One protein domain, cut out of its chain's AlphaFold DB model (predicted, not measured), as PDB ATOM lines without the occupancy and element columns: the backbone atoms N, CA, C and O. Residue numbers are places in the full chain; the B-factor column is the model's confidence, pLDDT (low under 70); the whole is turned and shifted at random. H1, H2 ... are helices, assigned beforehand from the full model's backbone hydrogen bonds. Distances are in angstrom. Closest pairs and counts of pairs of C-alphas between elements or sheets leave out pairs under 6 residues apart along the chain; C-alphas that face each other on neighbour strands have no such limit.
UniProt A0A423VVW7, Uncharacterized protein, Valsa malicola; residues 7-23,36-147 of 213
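What this domain is: This is residues 7 to 23 and 36 to 147 of the 213 residues of an uncharacterized protein of Valsa malicola (UniProt A0A423VVW7). What does the model look like at first sight? H4 runs through the middle of a rounded, crossed-helix body: H5, side by side with H2 and running the same way, packs crosswise on one side of H4, H6 crosses another side, and H3 packs on H4 at residues 86 to 90. H1 is only loosely attached, close to H2 alone, and residues 102 to 112 stick out at the far end of H4. What is it made of, and how large is it? The printed part has 129 residues with six named helices, H1 to H6 in order along the chain, and no named strand; the class is all helix. It is compact, with a radius of gyration of the C-alphas of 15.0 A, and spans 41 by 39 by 30 A.

How they stand to each other: What stands beside the longest helix? H2, residues 36 to 56, and H5, residues 118 to 129, touch at a shallow tilt of 13 degrees and run the same way; their closest C-alphas are those of Thr 55 and Phe 126, 4.6 A apart. H1, residues 7 to 20, is close to H2 but not clearly touching it, about perpendicular at 82 degrees, with the closest C-alphas, those of Ile 15 and Val 43, 7.7 A apart. With residues 50 to 54 alone, H2 only just touches H3, residues 67 to 77, with 3 pairs of C-alphas within 8 A, the closest those of Ala 54 and Met 74 at 7.2 A. What crosses the pair of helices named first? H4, residues 86 to 105, touches H5 about perpendicular at 89 degrees, H4 with residues 96 to 100 alone and H5 with residues 120 to 124 alone, and the closest C-alphas are those of Cys 97 and Ile 123, 6.4 A apart. H4 and H2 are near each other, with 8 pairs of C-alphas within 10 A. With residues 86 to 90 alone H4 touches H3, about perpendicular but only just at 71 degrees, and the C-alphas of Ala 71 and Phe 90 are closest at 6.0 A. Where does the last helix stand, and how sound are the backbones? H6, residues 132 to 146, touches H4 at a steep tilt of 65 degrees, opposite ways, with the C-alphas of Val 94 and Leu 138 closest at 6.8 A; H2 and H6 are apart. Every O i to N i+4 pair is within hydrogen-bond range in H2, H3, H4, H5 and H6, and 8 of 10 are in H1.

Where its parts are: Where do the longer helices run? H2 has 21 residues and is 30.1 A long, from C-alpha 36 at (185.979, 247.434, 261.373) to C-alpha 56 at (179.570, 263.479, 236.699). H4 has 20 residues and is 28.7 A long; H6 has 15 residues and is 21.5 A long, ending at C-alpha 146 at (167.759, 238.432, 238.132). Where are the others? H1 has 14 residues and is 20.0 A long, from C-alpha 7 at (175.350, 239.411, 252.543). H5 has 12 residues and H3 has 11.

The domain as a whole: How far does the printed part reach? The two C-alphas farthest apart are those of Val 64 and Pro 110, at 43.6 A. Is anything missing or long? Residues 24 to 35 are not printed, and C-alphas 23 and 36 are 18.6 A apart across the cut. Of the links printed whole, H4 to H5 is long, with 12 residues, and H5 to H6 is tight, with 2. How sure is the model? The mean pLDDT of the printed part is 76.7, and 37 residues are under 70: 7 to 23, 59 to 64, 131 to 135 and 139 to 147.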
ATOM      1  N   PHE A   7     174.930 238.496 253.603       37.72
ATOM      2  CA  PHE A   7     175.350 239.411 252.543       37.72
ATOM      3  C   PHE A   7     176.494 240.357 252.960       37.72
ATOM      4  O   PHE A   7     177.318 240.743 252.139       37.72
ATOM      5  N   ASN A   8     176.618 240.668 254.256       41.84
ATOM      6  CA  ASN A   8     177.597 241.645 254.755       41.84
ATOM      7  C   ASN A   8     179.036 241.117 254.887       41.84
ATOM      8  O   ASN A   8     179.960 241.906 255.065       41.84
ATOM      9  N   ILE A   9     179.253 239.799 254.839       40.31
ATOM     10  CA  ILE A   9     180.579 239.224 255.118       40.31
ATOM     11  C   ILE A   9     181.300 238.862 253.821       40.31
ATOM     12  O   ILE A   9     182.468 239.195 253.668       40.31
ATOM     13  N   THR A  10     180.620 238.245 252.856       43.25
ATOM     14  CA  THR A  10     181.284 237.756 251.639       43.25
ATOM     15  C   THR A  10     181.660 238.890 250.680       43.25
ATOM     16  O   THR A  10     182.775 238.911 250.171       43.25
ATOM     17  N   PHE A  11     180.782 239.880 250.488       49.19
ATOM     18  CA  PHE A  11     181.028 241.008 249.575       49.19
ATOM     19  C   PHE A  11     182.102 241.969 250.107       49.19
ATOM     20  O   PHE A  11     182.982 242.412 249.369       49.19
ATOM     21  N   GLY A  12     182.091 242.214 251.424       49.28
ATOM     22  CA  GLY A  12     183.146 242.962 252.102       49.28
ATOM     23  C   GLY A  12     184.509 242.287 251.965       49.28
ATOM     24  O   GLY A  12     185.500 242.975 251.763       49.28
ATOM     25  N   VAL A  13     184.567 240.948 251.995       51.16
ATOM     26  CA  VAL A  13     185.815 240.201 251.784       51.16
ATOM     27  C   VAL A  13     186.354 240.392 250.366       51.16
ATOM     28  O   VAL A  13     187.543 240.643 250.246       51.16
ATOM     29  N   TYR A  14     185.530 240.379 249.312       53.09
ATOM     30  CA  TYR A  14     186.017 240.606 247.940       53.09
ATOM     31  C   TYR A  14     186.559 242.022 247.716       53.09
ATOM     32  O   TYR A  14     187.632 242.175 247.136       53.09
ATOM     33  N   ILE A  15     185.876 243.049 248.230       53.91
ATOM     34  CA  ILE A  15     186.358 244.438 248.151       53.91
ATOM     35  C   ILE A  15     187.644 244.598 248.972       53.91
ATOM     36  O   ILE A  15     188.614 245.183 248.501       53.91
ATOM     37  N   LEU A  16     187.705 244.014 250.171       53.44
ATOM     38  CA  LEU A  16     188.902 244.052 251.016       53.44
ATOM     39  C   LEU A  16     190.069 243.248 250.441       53.44
ATOM     40  O   LEU A  16     191.216 243.627 250.645       53.44
ATOM     41  N   GLN A  17     189.795 242.167 249.718       52.12
ATOM     42  CA  GLN A  17     190.802 241.336 249.068       52.12
ATOM     43  C   GLN A  17     191.339 242.027 247.807       52.12
ATOM     44  O   GLN A  17     192.551 242.118 247.644       52.12
ATOM     45  N   ALA A  18     190.473 242.666 247.010       52.22
ATOM     46  CA  ALA A  18     190.880 243.535 245.902       52.22
ATOM     47  C   ALA A  18     191.695 244.765 246.365       52.22
ATOM     48  O   ALA A  18     192.606 245.211 245.660       52.22
ATOM     49  N   LEU A  19     191.399 245.300 247.558       48.31
ATOM     50  CA  LEU A  19     192.176 246.367 248.203       48.31
ATOM     51  C   LEU A  19     193.490 245.853 248.817       48.31
ATOM     52  O   LEU A  19     194.512 246.537 248.744       48.31
ATOM     53  N   GLY A  20     193.488 244.638 249.371       46.31
ATOM     54  CA  GLY A  20     194.662 243.981 249.946       46.31
ATOM     55  C   GLY A  20     195.716 243.618 248.899       46.31
ATOM     56  O   GLY A  20     196.898 243.899 249.101       46.31
ATOM     57  N   ASP A  21     195.289 243.093 247.748       48.09
ATOM     58  CA  ASP A  21     196.178 242.660 246.661       48.09
ATOM     59  C   ASP A  21     196.821 243.842 245.898       48.09
ATOM     60  O   ASP A  21     197.839 243.672 245.229       48.09
ATOM     61  N   ASN A  22     196.287 245.065 246.044       44.59
ATOM     62  CA  ASN A  22     196.771 246.282 245.373       44.59
ATOM     63  C   ASN A  22     197.574 247.252 246.265       44.59
ATOM     64  O   ASN A  22     197.874 248.371 245.838       44.59
ATOM     65  N   GLY A  23     198.000 246.818 247.458       40.31
ATOM     66  CA  GLY A  23     199.082 247.488 248.191       40.31
ATOM     67  C   GLY A  23     198.680 248.297 249.421       40.31
ATOM     68  O   GLY A  23     199.270 249.346 249.682       40.31
ATOM     69  N   ARG A  36     187.263 247.548 262.087       73.00
ATOM     70  CA  ARG A  36     185.979 247.434 261.373       73.00
ATOM     71  C   ARG A  36     185.382 248.791 261.010       73.00
ATOM     72  O   ARG A  36     184.867 248.931 259.908       73.00
ATOM     73  N   ARG A  37     185.444 249.779 261.911       77.69
ATOM     74  CA  ARG A  37     184.978 251.147 261.620       77.69
ATOM     75  C   ARG A  37     185.806 251.782 260.507       77.69
ATOM     76  O   ARG A  37     185.227 252.324 259.576       77.69
ATOM     77  N   GLN A  38     187.127 251.644 260.577       79.81
ATOM     78  CA  GLN A  38     188.039 252.166 259.565       79.81
ATOM     79  C   GLN A  38     187.803 251.521 258.198       79.81
ATOM     80  O   GLN A  38     187.698 252.217 257.196       79.81
ATOM     81  N   VAL A  39     187.677 250.195 258.164       80.12
ATOM     82  CA  VAL A  39     187.376 249.437 256.947       80.12
ATOM     83  C   VAL A  39     186.030 249.854 256.366       80.12
ATOM     84  O   VAL A  39     185.940 250.107 255.170       80.12
ATOM     85  N   ARG A  40     184.991 249.977 257.202       84.00
ATOM     86  CA  ARG A  40     183.675 250.448 256.759       84.00
ATOM     87  C   ARG A  40     183.777 251.832 256.126       84.00
ATOM     88  O   ARG A  40     183.267 252.011 255.031       84.00
ATOM     89  N   TYR A  41     184.460 252.765 256.787       85.81
ATOM     90  CA  TYR A  41     184.662 254.113 256.266       85.81
ATOM     91  C   TYR A  41     185.412 254.095 254.927       85.81
ATOM     92  O   TYR A  41     185.002 254.757 253.986       85.81
ATOM     93  N   GLN A  42     186.467 253.288 254.794       86.81
ATOM     94  CA  GLN A  42     187.202 253.157 253.530       86.81
ATOM     95  C   GLN A  42     186.331 252.606 252.399       86.81
ATOM     96  O   GLN A  42     186.371 253.140 251.295       86.81
ATOM     97  N   VAL A  43     185.539 251.566 252.671       87.44
ATOM     98  CA  VAL A  43     184.587 251.026 251.692       87.44
ATOM     99  C   VAL A  43     183.564 252.094 251.315       87.44
ATOM    100  O   VAL A  43     183.316 252.295 250.134       87.44
ATOM    101  N   GLU A  44     183.020 252.818 252.290       90.69
ATOM    102  CA  GLU A  44     182.055 253.892 252.052       90.69
ATOM    103  C   GLU A  44     182.629 254.978 251.136       90.69
ATOM    104  O   GLU A  44     182.010 255.308 250.132       90.69
ATOM    105  N   GLN A  45     183.852 255.443 251.395       90.44
ATOM    106  CA  GLN A  45     184.531 256.442 250.562       90.44
ATOM    107  C   GLN A  45     184.822 255.938 249.138       90.44
ATOM    108  O   GLN A  45     184.760 256.701 248.177       90.44
ATOM    109  N   ILE A  46     185.112 254.644 248.975       91.00
ATOM    110  CA  ILE A  46     185.283 254.026 247.652       91.00
ATOM    111  C   ILE A  46     183.962 254.022 246.875       91.00
ATOM    112  O   ILE A  46     183.951 254.324 245.681       91.00
ATOM    113  N   LEU A  47     182.858 253.687 247.548       92.88
ATOM    114  CA  LEU A  47     181.525 253.672 246.947       92.88
ATOM    115  C   LEU A  47     181.024 255.088 246.632       92.88
ATOM    116  O   LEU A  47     180.416 255.285 245.585       92.88
ATOM    117  N   VAL A  48     181.332 256.070 247.485       93.56
ATOM    118  CA  VAL A  48     181.108 257.500 247.214       93.56
ATOM    119  C   VAL A  48     181.813 257.903 245.924       93.56
ATOM    120  O   VAL A  48     181.160 258.370 245.002       93.56
ATOM    121  N   GLY A  49     183.110 257.604 245.785       91.19
ATOM    122  CA  GLY A  49     183.857 257.949 244.571       91.19
ATOM    123  C   GLY A  49     183.313 257.301 243.289       91.19
ATOM    124  O   GLY A  49     183.420 257.885 242.213       91.19
ATOM    125  N   MET A  50     182.707 256.113 243.387       94.06
ATOM    126  CA  MET A  50     181.999 255.488 242.265       94.06
ATOM    127  C   MET A  50     180.747 256.281 241.868       94.06
ATOM    128  O   MET A  50     180.523 256.505 240.682       94.06
ATOM    129  N   LEU A  51     179.947 256.723 242.840       93.25
ATOM    130  CA  LEU A  51     178.720 257.483 242.587       93.25
ATOM    131  C   LEU A  51     178.984 258.926 242.173       93.25
ATOM    132  O   LEU A  51     178.253 259.448 241.340       93.25
ATOM    133  N   ASP A  52     180.032 259.556 242.689       92.88
ATOM    134  CA  ASP A  52     180.442 260.892 242.255       92.88
ATOM    135  C   ASP A  52     180.850 260.868 240.775       92.88
ATOM    136  O   ASP A  52     180.457 261.742 240.001       92.88
ATOM    137  N   LEU A  53     181.583 259.826 240.356       91.44
ATOM    138  CA  LEU A  53     181.901 259.602 238.948       91.44
ATOM    139  C   LEU A  53     180.629 259.351 238.127       91.44
ATOM    140  O   LEU A  53     180.437 259.997 237.102       91.44
ATOM    141  N   ALA A  54     179.737 258.477 238.600       89.50
ATOM    142  CA  ALA A  54     178.460 258.213 237.937       89.50
ATOM    143  C   ALA A  54     177.607 259.481 237.778       89.50
ATOM    144  O   ALA A  54     176.968 259.668 236.750       89.50
ATOM    145  N   THR A  55     177.620 260.363 238.780       90.00
ATOM    146  CA  THR A  55     176.916 261.652 238.782       90.00
ATOM    147  C   THR A  55     177.535 262.618 237.776       90.00
ATOM    148  O   THR A  55     176.813 263.290 237.045       90.00
ATOM    149  N   ALA A  56     178.866 262.669 237.693       87.75
ATOM    150  CA  ALA A  56     179.570 263.479 236.699       87.75
ATOM    151  C   ALA A  56     179.320 262.996 235.257       87.75
ATOM    152  O   ALA A  56     179.350 263.803 234.329       87.75
ATOM    153  N   GLU A  57     179.054 261.701 235.078       84.94
ATOM    154  CA  GLU A  57     178.722 261.074 233.793       84.94
ATOM    155  C   GLU A  57     177.213 260.927 233.551       84.94
ATOM    156  O   GLU A  57     176.812 260.317 232.565       84.94
ATOM    157  N   ALA A  58     176.369 261.489 234.421       75.25
ATOM    158  CA  ALA A  58     174.916 261.322 234.375       75.25
ATOM    159  C   ALA A  58     174.215 262.106 233.246       75.25
ATOM    160  O   ALA A  58     172.989 262.019 233.111       75.25
ATOM    161  N   GLU A  59     174.980 262.850 232.432       68.81
ATOM    162  CA  GLU A  59     174.531 263.366 231.133       68.81
ATOM    163  C   GLU A  59     173.825 262.247 230.350       68.81
ATOM    164  O   GLU A  59     174.159 261.075 230.538       68.81
ATOM    165  N   PRO A  60     172.821 262.557 229.507       60.19
ATOM    166  CA  PRO A  60     172.014 261.525 228.875       60.19
ATOM    167  C   PRO A  60     172.943 260.557 228.154       60.19
ATOM    168  O   PRO A  60     173.612 260.954 227.196       60.19
ATOM    169  N   ILE A  61     172.992 259.313 228.655       59.78
ATOM    170  CA  ILE A  61     173.642 258.197 227.976       59.78
ATOM    171  C   ILE A  61     173.184 258.314 226.535       59.78
ATOM    172  O   ILE A  61     171.981 258.276 226.263       59.78
ATOM    173  N   ASN A  62     174.128 258.606 225.638       57.78
ATOM    174  CA  ASN A  62     173.796 258.775 224.233       57.78
ATOM    175  C   ASN A  62     173.010 257.528 223.821       57.78
ATOM    176  O   ASN A  62     173.400 256.438 224.231       57.78
ATOM    177  N   ASP A  63     171.970 257.655 222.990       58.50
ATOM    178  CA  ASP A  63     171.076 256.550 222.568       58.50
ATOM    179  C   ASP A  63     171.798 255.301 221.981       58.50
ATOM    180  O   ASP A  63     171.168 254.325 221.579       58.50
ATOM    181  N   VAL A  64     173.127 255.347 221.869       55.81
ATOM    182  CA  VAL A  64     174.038 254.336 221.333       55.81
ATOM    183  C   VAL A  64     174.744 253.520 222.429       55.81
ATOM    184  O   VAL A  64     175.185 252.409 222.146       55.81
ATOM    185  N   GLU A  65     174.882 254.037 223.650       71.44
ATOM    186  CA  GLU A  65     175.623 253.379 224.733       71.44
ATOM    187  C   GLU A  65     174.671 252.546 225.601       71.44
ATOM    188  O   GLU A  65     173.646 253.034 226.079       71.44
ATOM    189  N   THR A  66     174.973 251.256 225.776       77.19
ATOM    190  CA  THR A  66     174.175 250.411 226.671       77.19
ATOM    191  C   THR A  66     174.544 250.691 228.132       77.19
ATOM    192  O   THR A  66     175.674 251.094 228.411       77.19
ATOM    193  N   PRO A  67     173.654 250.422 229.107       76.25
ATOM    194  CA  PRO A  67     173.995 250.549 230.527       76.25
ATOM    195  C   PRO A  67     175.223 249.729 230.938       76.25
ATOM    196  O   PRO A  67     175.947 250.119 231.851       76.25
ATOM    197  N   LEU A  68     175.463 248.598 230.262       80.00
ATOM    198  CA  LEU A  68     176.631 247.763 230.511       80.00
ATOM    199  C   LEU A  68     177.904 248.414 229.960       80.00
ATOM    200  O   LEU A  68     178.893 248.464 230.678       80.00
ATOM    201  N   ASP A  69     177.865 248.989 228.752       83.12
ATOM    202  CA  ASP A  69     179.000 249.736 228.188       83.12
ATOM    203  C   ASP A  69     179.375 250.938 229.070       83.12
ATOM    204  O   ASP A  69     180.552 251.147 229.369       83.12
ATOM    205  N   TRP A  70     178.367 251.661 229.567       82.75
ATOM    206  CA  TRP A  70     178.544 252.758 230.519       82.75
ATOM    207  C   TRP A  70     179.184 252.283 231.829       82.75
ATOM    208  O   TRP A  70     180.168 252.858 232.303       82.75
ATOM    209  N   ALA A  71     178.691 251.175 232.392       84.00
ATOM    210  CA  ALA A  71     179.271 250.574 233.587       84.00
ATOM    211  C   ALA A  71     180.716 250.106 233.353       84.00
ATOM    212  O   ALA A  71     181.571 250.316 234.213       84.00
ATOM    213  N   SER A  72     181.008 249.547 232.177       86.94
ATOM    214  CA  SER A  72     182.355 249.189 231.727       86.94
ATOM    215  C   SER A  72     183.274 250.408 231.689       86.94
ATOM    216  O   SER A  72     184.403 250.379 232.192       86.94
ATOM    217  N   ASN A  73     182.801 251.514 231.111       88.31
ATOM    218  CA  ASN A  73     183.554 252.759 231.026       88.31
ATOM    219  C   ASN A  73     183.871 253.311 232.426       88.31
ATOM    220  O   ASN A  73     185.023 253.650 232.719       88.31
ATOM    221  N   MET A  74     182.888 253.309 233.325       88.50
ATOM    222  CA  MET A  74     183.065 253.732 234.713       88.50
ATOM    223  C   MET A  74     184.029 252.815 235.481       88.50
ATOM    224  O   MET A  74     184.959 253.285 236.144       88.50
ATOM    225  N   GLN A  75     183.875 251.495 235.342       90.56
ATOM    226  CA  GLN A  75     184.766 250.499 235.937       90.56
ATOM    227  C   GLN A  75     186.218 250.724 235.496       90.56
ATOM    228  O   GLN A  75     187.149 250.644 236.303       90.56
ATOM    229  N   ASN A  76     186.426 251.054 234.221       89.88
ATOM    230  CA  ASN A  76     187.746 251.333 233.676       89.88
ATOM    231  C   ASN A  76     188.378 252.602 234.256       89.88
ATOM    232  O   ASN A  76     189.606 252.693 234.284       89.88
ATOM    233  N   GLN A  77     187.608 253.551 234.774       90.12
ATOM    234  CA  GLN A  77     188.139 254.754 235.421       90.12
ATOM    235  C   GLN A  77     188.471 254.534 236.902       90.12
ATOM    236  O   GLN A  77     189.369 255.178 237.451       90.12
ATOM    237  N   LEU A  78     187.831 253.556 237.542       88.94
ATOM    238  CA  LEU A  78     188.027 253.225 238.948       88.94
ATOM    239  C   LEU A  78     189.076 252.117 239.116       88.94
ATOM    240  O   LEU A  78     188.836 250.942 238.849       88.94
ATOM    241  N   ARG A  79     190.264 252.467 239.631       89.06
ATOM    242  CA  ARG A  79     191.391 251.518 239.771       89.06
ATOM    243  C   ARG A  79     191.030 250.232 240.527       89.06
ATOM    244  O   ARG A  79     191.504 249.167 240.146       89.06
ATOM    245  N   TRP A  80     190.232 250.332 241.590       87.56
ATOM    246  CA  TRP A  80     189.797 249.178 242.384       87.56
ATOM    247  C   TRP A  80     188.785 248.308 241.624       87.56
ATOM    248  O   TRP A  80     188.805 247.088 241.755       87.56
ATOM    249  N   ALA A  81     187.934 248.927 240.802       89.25
ATOM    250  CA  ALA A  81     186.843 248.252 240.112       89.25
ATOM    251  C   ALA A  81     187.354 247.370 238.965       89.25
ATOM    252  O   ALA A  81     186.764 246.336 238.672       89.25
ATOM    253  N   ARG A  82     188.515 247.697 238.382       87.75
ATOM    254  CA  ARG A  82     189.200 246.844 237.390       87.75
ATOM    255  C   ARG A  82     189.570 245.446 237.908       87.75
ATOM    256  O   ARG A  82     189.901 244.577 237.111       87.75
ATOM    257  N   ALA A  83     189.586 245.242 239.228       87.69
ATOM    258  CA  ALA A  83     189.901 243.955 239.845       87.69
ATOM    259  C   ALA A  83     188.671 243.052 240.046       87.69
ATOM    260  O   ALA A  83     188.832 241.896 240.437       87.69
ATOM    261  N   ILE A  84     187.461 243.562 239.808       86.44
ATOM    262  CA  ILE A  84     186.220 242.786 239.892       86.44
ATOM    263  C   ILE A  84     185.644 242.552 238.495       86.44
ATOM    264  O   ILE A  84     186.030 243.217 237.538       86.44
ATOM    265  N   ALA A  85     184.754 241.572 238.360       86.81
ATOM    266  CA  ALA A  85     184.066 241.341 237.098       86.81
ATOM    267  C   ALA A  85     183.061 242.477 236.823       86.81
ATOM    268  O   ALA A  85     182.503 243.063 237.751       86.81
ATOM    269  N   GLU A  86     182.877 242.812 235.547       85.38
ATOM    270  CA  GLU A  86     182.016 243.909 235.084       85.38
ATOM    271  C   GLU A  86     180.559 243.742 235.535       85.38
ATOM    272  O   GLU A  86     179.948 244.678 236.043       85.38
ATOM    273  N   ASP A  87     180.032 242.519 235.448       82.50
ATOM    274  CA  ASP A  87     178.701 242.153 235.936       82.50
ATOM    275  C   ASP A  87     178.551 242.383 237.448       82.50
ATOM    276  O   ASP A  87     177.532 242.887 237.909       82.50
ATOM    277  N   THR A  88     179.597 242.078 238.217       85.31
ATOM    278  CA  THR A  88     179.647 242.272 239.670       85.31
ATOM    279  C   THR A  88     179.703 243.755 240.028       85.31
ATOM    280  O   THR A  88     179.072 244.182 240.995       85.31
ATOM    281  N   PHE A  89     180.454 244.552 239.261       88.38
ATOM    282  CA  PHE A  89     180.493 246.006 239.416       88.38
ATOM    283  C   PHE A  89     179.121 246.623 239.129       88.38
ATOM    284  O   PHE A  89     178.607 247.389 239.945       88.38
ATOM    285  N   PHE A  90     178.506 246.234 238.010       86.19
ATOM    286  CA  PHE A  90     177.182 246.703 237.623       86.19
ATOM    287  C   PHE A  90     176.109 246.304 238.645       86.19
ATOM    288  O   PHE A  90     175.334 247.152 239.082       86.19
ATOM    289  N   GLU A  91     176.103 245.047 239.105       84.94
ATOM    290  CA  GLU A  91     175.186 244.590 240.156       84.94
ATOM    291  C   GLU A  91     175.357 245.402 241.444       84.94
ATOM    292  O   GLU A  91     174.365 245.833 242.031       84.94
ATOM    293  N   LEU A  92     176.595 245.643 241.886       88.06
ATOM    294  CA  LEU A  92     176.859 246.450 243.077       88.06
ATOM    295  C   LEU A  92     176.268 247.859 242.943       88.06
ATOM    296  O   LEU A  92     175.613 248.336 243.872       88.06
ATOM    297  N   PHE A  93     176.488 248.507 241.799       89.31
ATOM    298  CA  PHE A  93     175.967 249.842 241.524       89.31
ATOM    299  C   PHE A  93     174.435 249.876 241.595       89.31
ATOM    300  O   PHE A  93     173.861 250.677 242.339       89.31
ATOM    301  N   VAL A  94     173.772 248.962 240.881       85.94
ATOM    302  CA  VAL A  94     172.306 248.898 240.845       85.94
ATOM    303  C   VAL A  94     171.735 248.610 242.232       85.94
ATOM    304  O   VAL A  94     170.842 249.322 242.688       85.94
ATOM    305  N   ARG A  95     172.298 247.641 242.963       85.75
ATOM    306  CA  ARG A  95     171.844 247.280 244.315       85.75
ATOM    307  C   ARG A  95     171.887 248.446 245.298       85.75
ATOM    308  O   ARG A  95     171.013 248.541 246.160       85.75
ATOM    309  N   LEU A  96     172.889 249.320 245.204       88.88
ATOM    310  CA  LEU A  96     172.976 250.514 246.051       88.88
ATOM    311  C   LEU A  96     171.852 251.506 245.733       88.88
ATOM    312  O   LEU A  96     171.196 252.004 246.653       88.88
ATOM    313  N   CYS A  97     171.598 251.746 244.446       86.31
ATOM    314  CA  CYS A  97     170.529 252.632 243.987       86.31
ATOM    315  C   CYS A  97     169.146 252.098 244.392       86.31
ATOM    316  O   CYS A  97     168.340 252.830 244.976       86.31
ATOM    317  N   GLU A  98     168.899 250.802 244.183       84.19
ATOM    318  CA  GLU A  98     167.673 250.117 244.601       84.19
ATOM    319  C   GLU A  98     167.458 250.207 246.108       84.19
ATOM    320  O   GLU A  98     166.405 250.663 246.549       84.19
ATOM    321  N   ALA A  99     168.461 249.836 246.909       85.50
ATOM    322  CA  ALA A  99     168.355 249.870 248.363       85.50
ATOM    323  C   ALA A  99     168.010 251.280 248.865       85.50
ATOM    324  O   ALA A  99     167.215 251.437 249.796       85.50
ATOM    325  N   ARG A 100     168.559 252.322 248.226       87.75
ATOM    326  CA  ARG A 100     168.224 253.710 248.551       87.75
ATOM    327  C   ARG A 100     166.786 254.065 248.169       87.75
ATOM    328  O   ARG A 100     166.101 254.710 248.965       87.75
ATOM    329  N   ARG A 101     166.300 253.631 247.005       83.88
ATOM    330  CA  ARG A 101     164.903 253.840 246.578       83.88
ATOM    331  C   ARG A 101     163.913 253.089 247.462       83.88
ATOM    332  O   ARG A 101     162.954 253.692 247.939       83.88
ATOM    333  N   GLU A 102     164.163 251.813 247.750       84.25
ATOM    334  CA  GLU A 102     163.357 251.007 248.674       84.25
ATOM    335  C   GLU A 102     163.268 251.658 250.054       84.25
ATOM    336  O   GLU A 102     162.199 251.688 250.673       84.25
ATOM    337  N   TRP A 103     164.387 252.211 250.521       85.56
ATOM    338  CA  TRP A 103     164.434 252.941 251.774       85.56
ATOM    339  C   TRP A 103     163.584 254.221 251.730       85.56
ATOM    340  O   TRP A 103     162.793 254.442 252.647       85.56
ATOM    341  N   HIS A 104     163.658 255.019 250.656       83.81
ATOM    342  CA  HIS A 104     162.800 256.205 250.470       83.81
ATOM    343  C   HIS A 104     161.305 255.850 250.434       83.81
ATOM    344  O   HIS A 104     160.488 256.576 251.008       83.81
ATOM    345  N   LEU A 105     160.944 254.716 249.822       85.06
ATOM    346  CA  LEU A 105     159.566 254.208 249.779       85.06
ATOM    347  C   LEU A 105     159.052 253.748 251.152       85.06
ATOM    348  O   LEU A 105     157.852 253.811 251.409       85.06
ATOM    349  N   ASN A 106     159.946 253.307 252.042       85.56
ATOM    350  CA  ASN A 106     159.608 252.720 253.343       85.56
ATOM    351  C   ASN A 106     160.221 253.487 254.525       85.56
ATOM    352  O   ASN A 106     160.559 252.887 255.555       85.56
ATOM    353  N   LYS A 107     160.371 254.810 254.397       82.44
ATOM    354  CA  LYS A 107     160.939 255.647 255.458       82.44
ATOM    355  C   LYS A 107     160.128 255.533 256.752       82.44
ATOM    356  O   LYS A 107     158.898 255.584 256.744       82.44
ATOM    357  N   ARG A 108     160.828 255.378 257.876       75.88
ATOM    358  CA  ARG A 108     160.234 255.322 259.220       75.88
ATOM    359  C   ARG A 108     160.601 256.594 259.968       75.88
ATOM    360  O   ARG A 108     161.756 256.997 259.935       75.88
ATOM    361  N   GLU A 109     159.627 257.210 260.624       77.88
ATOM    362  CA  GLU A 109     159.870 258.395 261.450       77.88
ATOM    363  C   GLU A 109     160.610 258.037 262.756       77.88
ATOM    364  O   GLU A 109     160.396 256.943 263.292       77.88
ATOM    365  N   PRO A 110     161.437 258.951 263.303       73.88
ATOM    366  CA  PRO A 110     161.787 260.266 262.752       73.88
ATOM    367  C   PRO A 110     162.781 260.163 261.579       73.88
ATOM    368  O   PRO A 110     163.691 259.339 261.598       73.88
ATOM    369  N   PHE A 111     162.585 260.998 260.555       73.75
ATOM    370  CA  PHE A 111     163.373 261.022 259.317       73.75
ATOM    371  C   PHE A 111     163.933 262.429 259.091       73.75
ATOM    372  O   PHE A 111     163.157 263.383 259.005       73.75
ATOM    373  N   ASP A 112     165.250 262.540 258.936       79.62
ATOM    374  CA  ASP A 112     165.919 263.725 258.399       79.62
ATOM    375  C   ASP A 112     167.038 263.264 257.460       79.62
ATOM    376  O   ASP A 112     167.932 262.519 257.856       79.62
ATOM    377  N   THR A 113     166.988 263.697 256.197       78.75
ATOM    378  CA  THR A 113     168.023 263.355 255.215       78.75
ATOM    379  C   THR A 113     169.377 263.957 255.558       78.75
ATOM    380  O   THR A 113     170.374 263.477 255.037       78.75
ATOM    381  N   LYS A 114     169.431 264.988 256.409       83.06
ATOM    382  CA  LYS A 114     170.677 265.644 256.831       83.06
ATOM    383  C   LYS A 114     171.543 264.786 257.750       83.06
ATOM    384  O   LYS A 114     172.731 265.056 257.866       83.06
ATOM    385  N   ASP A 115     170.955 263.773 258.381       83.81
ATOM    386  CA  ASP A 115     171.662 262.878 259.303       83.81
ATOM    387  C   ASP A 115     172.253 261.651 258.587       83.81
ATOM    388  O   ASP A 115     172.778 260.729 259.219       83.81
ATOM    389  N   HIS A 116     172.133 261.591 257.261       86.19
ATOM    390  CA  HIS A 116     172.637 260.476 256.478       86.19
ATOM    391  C   HIS A 116     174.143 260.593 256.219       86.19
ATOM    392  O   HIS A 116     174.715 261.676 256.201       86.19
ATOM    393  N   GLY A 117     174.795 259.444 256.024       89.00
ATOM    394  CA  GLY A 117     176.210 259.401 255.655       89.00
ATOM    395  C   GLY A 117     176.449 259.822 254.203       89.00
ATOM    396  O   GLY A 117     175.529 259.790 253.383       89.00
ATOM    397  N   ASP A 118     177.701 260.141 253.884       91.94
ATOM    398  CA  ASP A 118     178.138 260.633 252.571       91.94
ATOM    399  C   ASP A 118     177.656 259.741 251.421       91.94
ATOM    400  O   ASP A 118     177.124 260.233 250.432       91.94
ATOM    401  N   LEU A 119     177.732 258.414 251.580       92.00
ATOM    402  CA  LEU A 119     177.276 257.476 250.550       92.00
ATOM    403  C   LEU A 119     175.793 257.650 250.215       92.00
ATOM    404  O   LEU A 119     175.393 257.589 249.057       92.00
ATOM    405  N   ALA A 120     174.962 257.870 251.228       90.94
ATOM    406  CA  ALA A 120     173.534 258.054 251.033       90.94
ATOM    407  C   ALA A 120     173.202 259.408 250.386       90.94
ATOM    408  O   ALA A 120     172.138 259.515 249.776       90.94
ATOM    409  N   HIS A 121     174.079 260.406 250.520       92.50
ATOM    410  CA  HIS A 121     173.991 261.667 249.790       92.50
ATOM    411  C   HIS A 121     174.442 261.505 248.336       92.50
ATOM    412  O   HIS A 121     173.667 261.847 247.452       92.50
ATOM    413  N   SER A 122     175.583 260.861 248.068       92.00
ATOM    414  CA  SER A 122     176.039 260.620 246.690       92.00
ATOM    415  C   SER A 122     175.046 259.787 245.866       92.00
ATOM    416  O   SER A 122     174.889 260.033 244.674       92.00
ATOM    417  N   ILE A 123     174.319 258.830 246.471       90.94
ATOM    418  CA  ILE A 123     173.239 258.113 245.759       90.94
ATOM    419  C   ILE A 123     172.073 259.056 245.423       90.94
ATOM    420  O   ILE A 123     171.483 258.957 244.348       90.94
ATOM    421  N   ASP A 124     171.704 259.954 246.341       89.81
ATOM    422  CA  ASP A 124     170.625 260.914 246.095       89.81
ATOM    423  C   ASP A 124     171.020 261.941 245.021       89.81
ATOM    424  O   ASP A 124     170.179 262.295 244.195       89.81
ATOM    425  N   ASP A 125     172.280 262.378 245.002       90.12
ATOM    426  CA  ASP A 125     172.824 263.287 243.988       90.12
ATOM    427  C   ASP A 125     172.866 262.615 242.611       90.12
ATOM    428  O   ASP A 125     172.411 263.204 241.628       90.12
ATOM    429  N   PHE A 126     173.288 261.347 242.546       89.69
ATOM    430  CA  PHE A 126     173.213 260.554 241.319       89.69
ATOM    431  C   PHE A 126     171.777 260.469 240.790       89.69
ATOM    432  O   PHE A 126     171.542 260.753 239.620       89.69
ATOM    433  N   HIS A 127     170.795 260.138 241.635       86.88
ATOM    434  CA  HIS A 127     169.393 260.074 241.204       86.88
ATOM    435  C   HIS A 127     168.838 261.422 240.725       86.88
ATOM    436  O   HIS A 127     167.926 261.438 239.902       86.88
ATOM    437  N   GLN A 128     169.338 262.543 241.253       86.88
ATOM    438  CA  GLN A 128     168.946 263.881 240.801       86.88
ATOM    439  C   GLN A 128     169.589 264.257 239.465       86.88
ATOM    440  O   GLN A 128     168.955 264.943 238.664       86.88
ATOM    441  N   ALA A 129     170.837 263.841 239.241       83.19
ATOM    442  CA  ALA A 129     171.580 264.127 238.019       83.19
ATOM    443  C   ALA A 129     171.190 263.195 236.861       83.19
ATOM    444  O   ALA A 129     171.143 263.626 235.710       83.19
ATOM    445  N   ALA A 130     170.890 261.930 237.159       80.94
ATOM    446  CA  ALA A 130     170.517 260.931 236.172       80.94
ATOM    447  C   ALA A 130     169.175 261.260 235.512       80.94
ATOM    448  O   ALA A 130     168.194 261.632 236.161       80.94
ATOM    449  N   SER A 131     169.098 261.053 234.197       68.31
ATOM    450  CA  SER A 131     167.814 261.110 233.499       68.31
ATOM    451  C   SER A 131     166.862 260.030 234.028       68.31
ATOM    452  O   SER A 131     167.280 258.914 234.343       68.31
ATOM    453  N   ALA A 132     165.557 260.321 234.070       69.56
ATOM    454  CA  ALA A 132     164.550 259.331 234.470       69.56
ATOM    455  C   ALA A 132     164.628 258.048 233.616       69.56
ATOM    456  O   ALA A 132     164.486 256.952 234.144       69.56
ATOM    457  N   SER A 133     164.958 258.190 232.324       64.94
ATOM    458  CA  SER A 133     165.166 257.070 231.399       64.94
ATOM    459  C   SER A 133     166.333 256.173 231.812       64.94
ATOM    460  O   SER A 133     166.234 254.957 231.680       64.94
ATOM    461  N   LEU A 134     167.437 256.743 232.304       69.38
ATOM    462  CA  LEU A 134     168.582 255.966 232.776       69.38
ATOM    463  C   LEU A 134     168.206 255.152 234.014       69.38
ATOM    464  O   LEU A 134     168.476 253.956 234.072       69.38
ATOM    465  N   VAL A 135     167.535 255.784 234.975       68.44
ATOM    466  CA  VAL A 135     167.096 255.119 236.207       68.44
ATOM    467  C   VAL A 135     166.118 253.979 235.895       68.44
ATOM    468  O   VAL A 135     166.301 252.874 236.396       68.44
ATOM    469  N   GLU A 136     165.142 254.205 235.011       70.50
ATOM    470  CA  GLU A 136     164.210 253.161 234.552       70.50
ATOM    471  C   GLU A 136     164.930 252.028 233.801       70.50
ATOM    472  O   GLU A 136     164.655 250.854 234.033       70.50
ATOM    473  N   THR A 137     165.907 252.353 232.948       73.06
ATOM    474  CA  THR A 137     166.664 251.340 232.194       73.06
ATOM    475  C   THR A 137     167.546 250.490 233.113       73.06
ATOM    476  O   THR A 137     167.680 249.286 232.891       73.06
ATOM    477  N   LEU A 138     168.146 251.084 234.149       72.00
ATOM    478  CA  LEU A 138     168.931 250.362 235.154       72.00
ATOM    479  C   LEU A 138     168.049 249.396 235.957       72.00
ATOM    480  O   LEU A 138     168.433 248.236 236.129       72.00
ATOM    481  N   ASP A 139     166.859 249.846 236.367       66.50
ATOM    482  CA  ASP A 139     165.857 249.005 237.032       66.50
ATOM    483  C   ASP A 139     165.452 247.814 236.135       66.50
ATOM    484  O   ASP A 139     165.502 246.655 236.556       66.50
ATOM    485  N   ASP A 140     165.106 248.077 234.870       67.75
ATOM    486  CA  ASP A 140     164.660 247.052 233.920       67.75
ATOM    487  C   ASP A 140     165.768 246.041 233.587       67.75
ATOM    488  O   ASP A 140     165.535 244.827 233.582       67.75
ATOM    489  N   THR A 141     166.995 246.519 233.351       66.75
ATOM    490  CA  THR A 141     168.155 245.668 233.026       66.75
ATOM    491  C   THR A 141     168.440 244.686 234.160       66.75
ATOM    492  O   THR A 141     168.725 243.508 233.925       66.75
ATOM    493  N   PHE A 142     168.305 245.136 235.403       62.19
ATOM    494  CA  PHE A 142     168.538 244.306 236.573       62.19
ATOM    495  C   PHE A 142     167.403 243.310 236.847       62.19
ATOM    496  O   PHE A 142     167.664 242.133 237.114       62.19
ATOM    497  N   LEU A 143     166.142 243.726 236.687       58.34
ATOM    498  CA  LEU A 143     164.985 242.827 236.776       58.34
ATOM    499  C   LEU A 143     165.040 241.696 235.736       58.34
ATOM    500  O   LEU A 143     164.627 240.567 236.032       58.34
ATOM    501  N   MET A 144     165.581 241.972 234.544       60.03
ATOM    502  CA  MET A 144     165.845 240.958 233.520       60.03
ATOM    503  C   MET A 144     167.032 240.054 233.887       60.03
ATOM    504  O   MET A 144     166.941 238.837 233.708       60.03
ATOM    505  N   ALA A 145     168.110 240.606 234.453       56.41
ATOM    506  CA  ALA A 145     169.293 239.845 234.866       56.41
ATOM    507  C   ALA A 145     169.023 238.890 236.049       56.41
ATOM    508  O   ALA A 145     169.543 237.774 236.072       56.41
ATOM    509  N   LEU A 146     168.162 239.278 236.999       50.75
ATOM    510  CA  LEU A 146     167.759 238.432 238.132       50.75
ATOM    511  C   LEU A 146     166.704 237.369 237.781       50.75
ATOM    512  O   LEU A 146     166.523 236.415 238.541       50.75
ATOM    513  N   ASN A 147     166.029 237.490 236.633       43.38
ATOM    514  CA  ASN A 147     165.053 236.513 236.142       43.38
ATOM    515  C   ASN A 147     165.482 235.864 234.809       43.38
ATOM    516  O   ASN A 147     164.734 235.922 233.829       43.38
TER     517      ASN A 147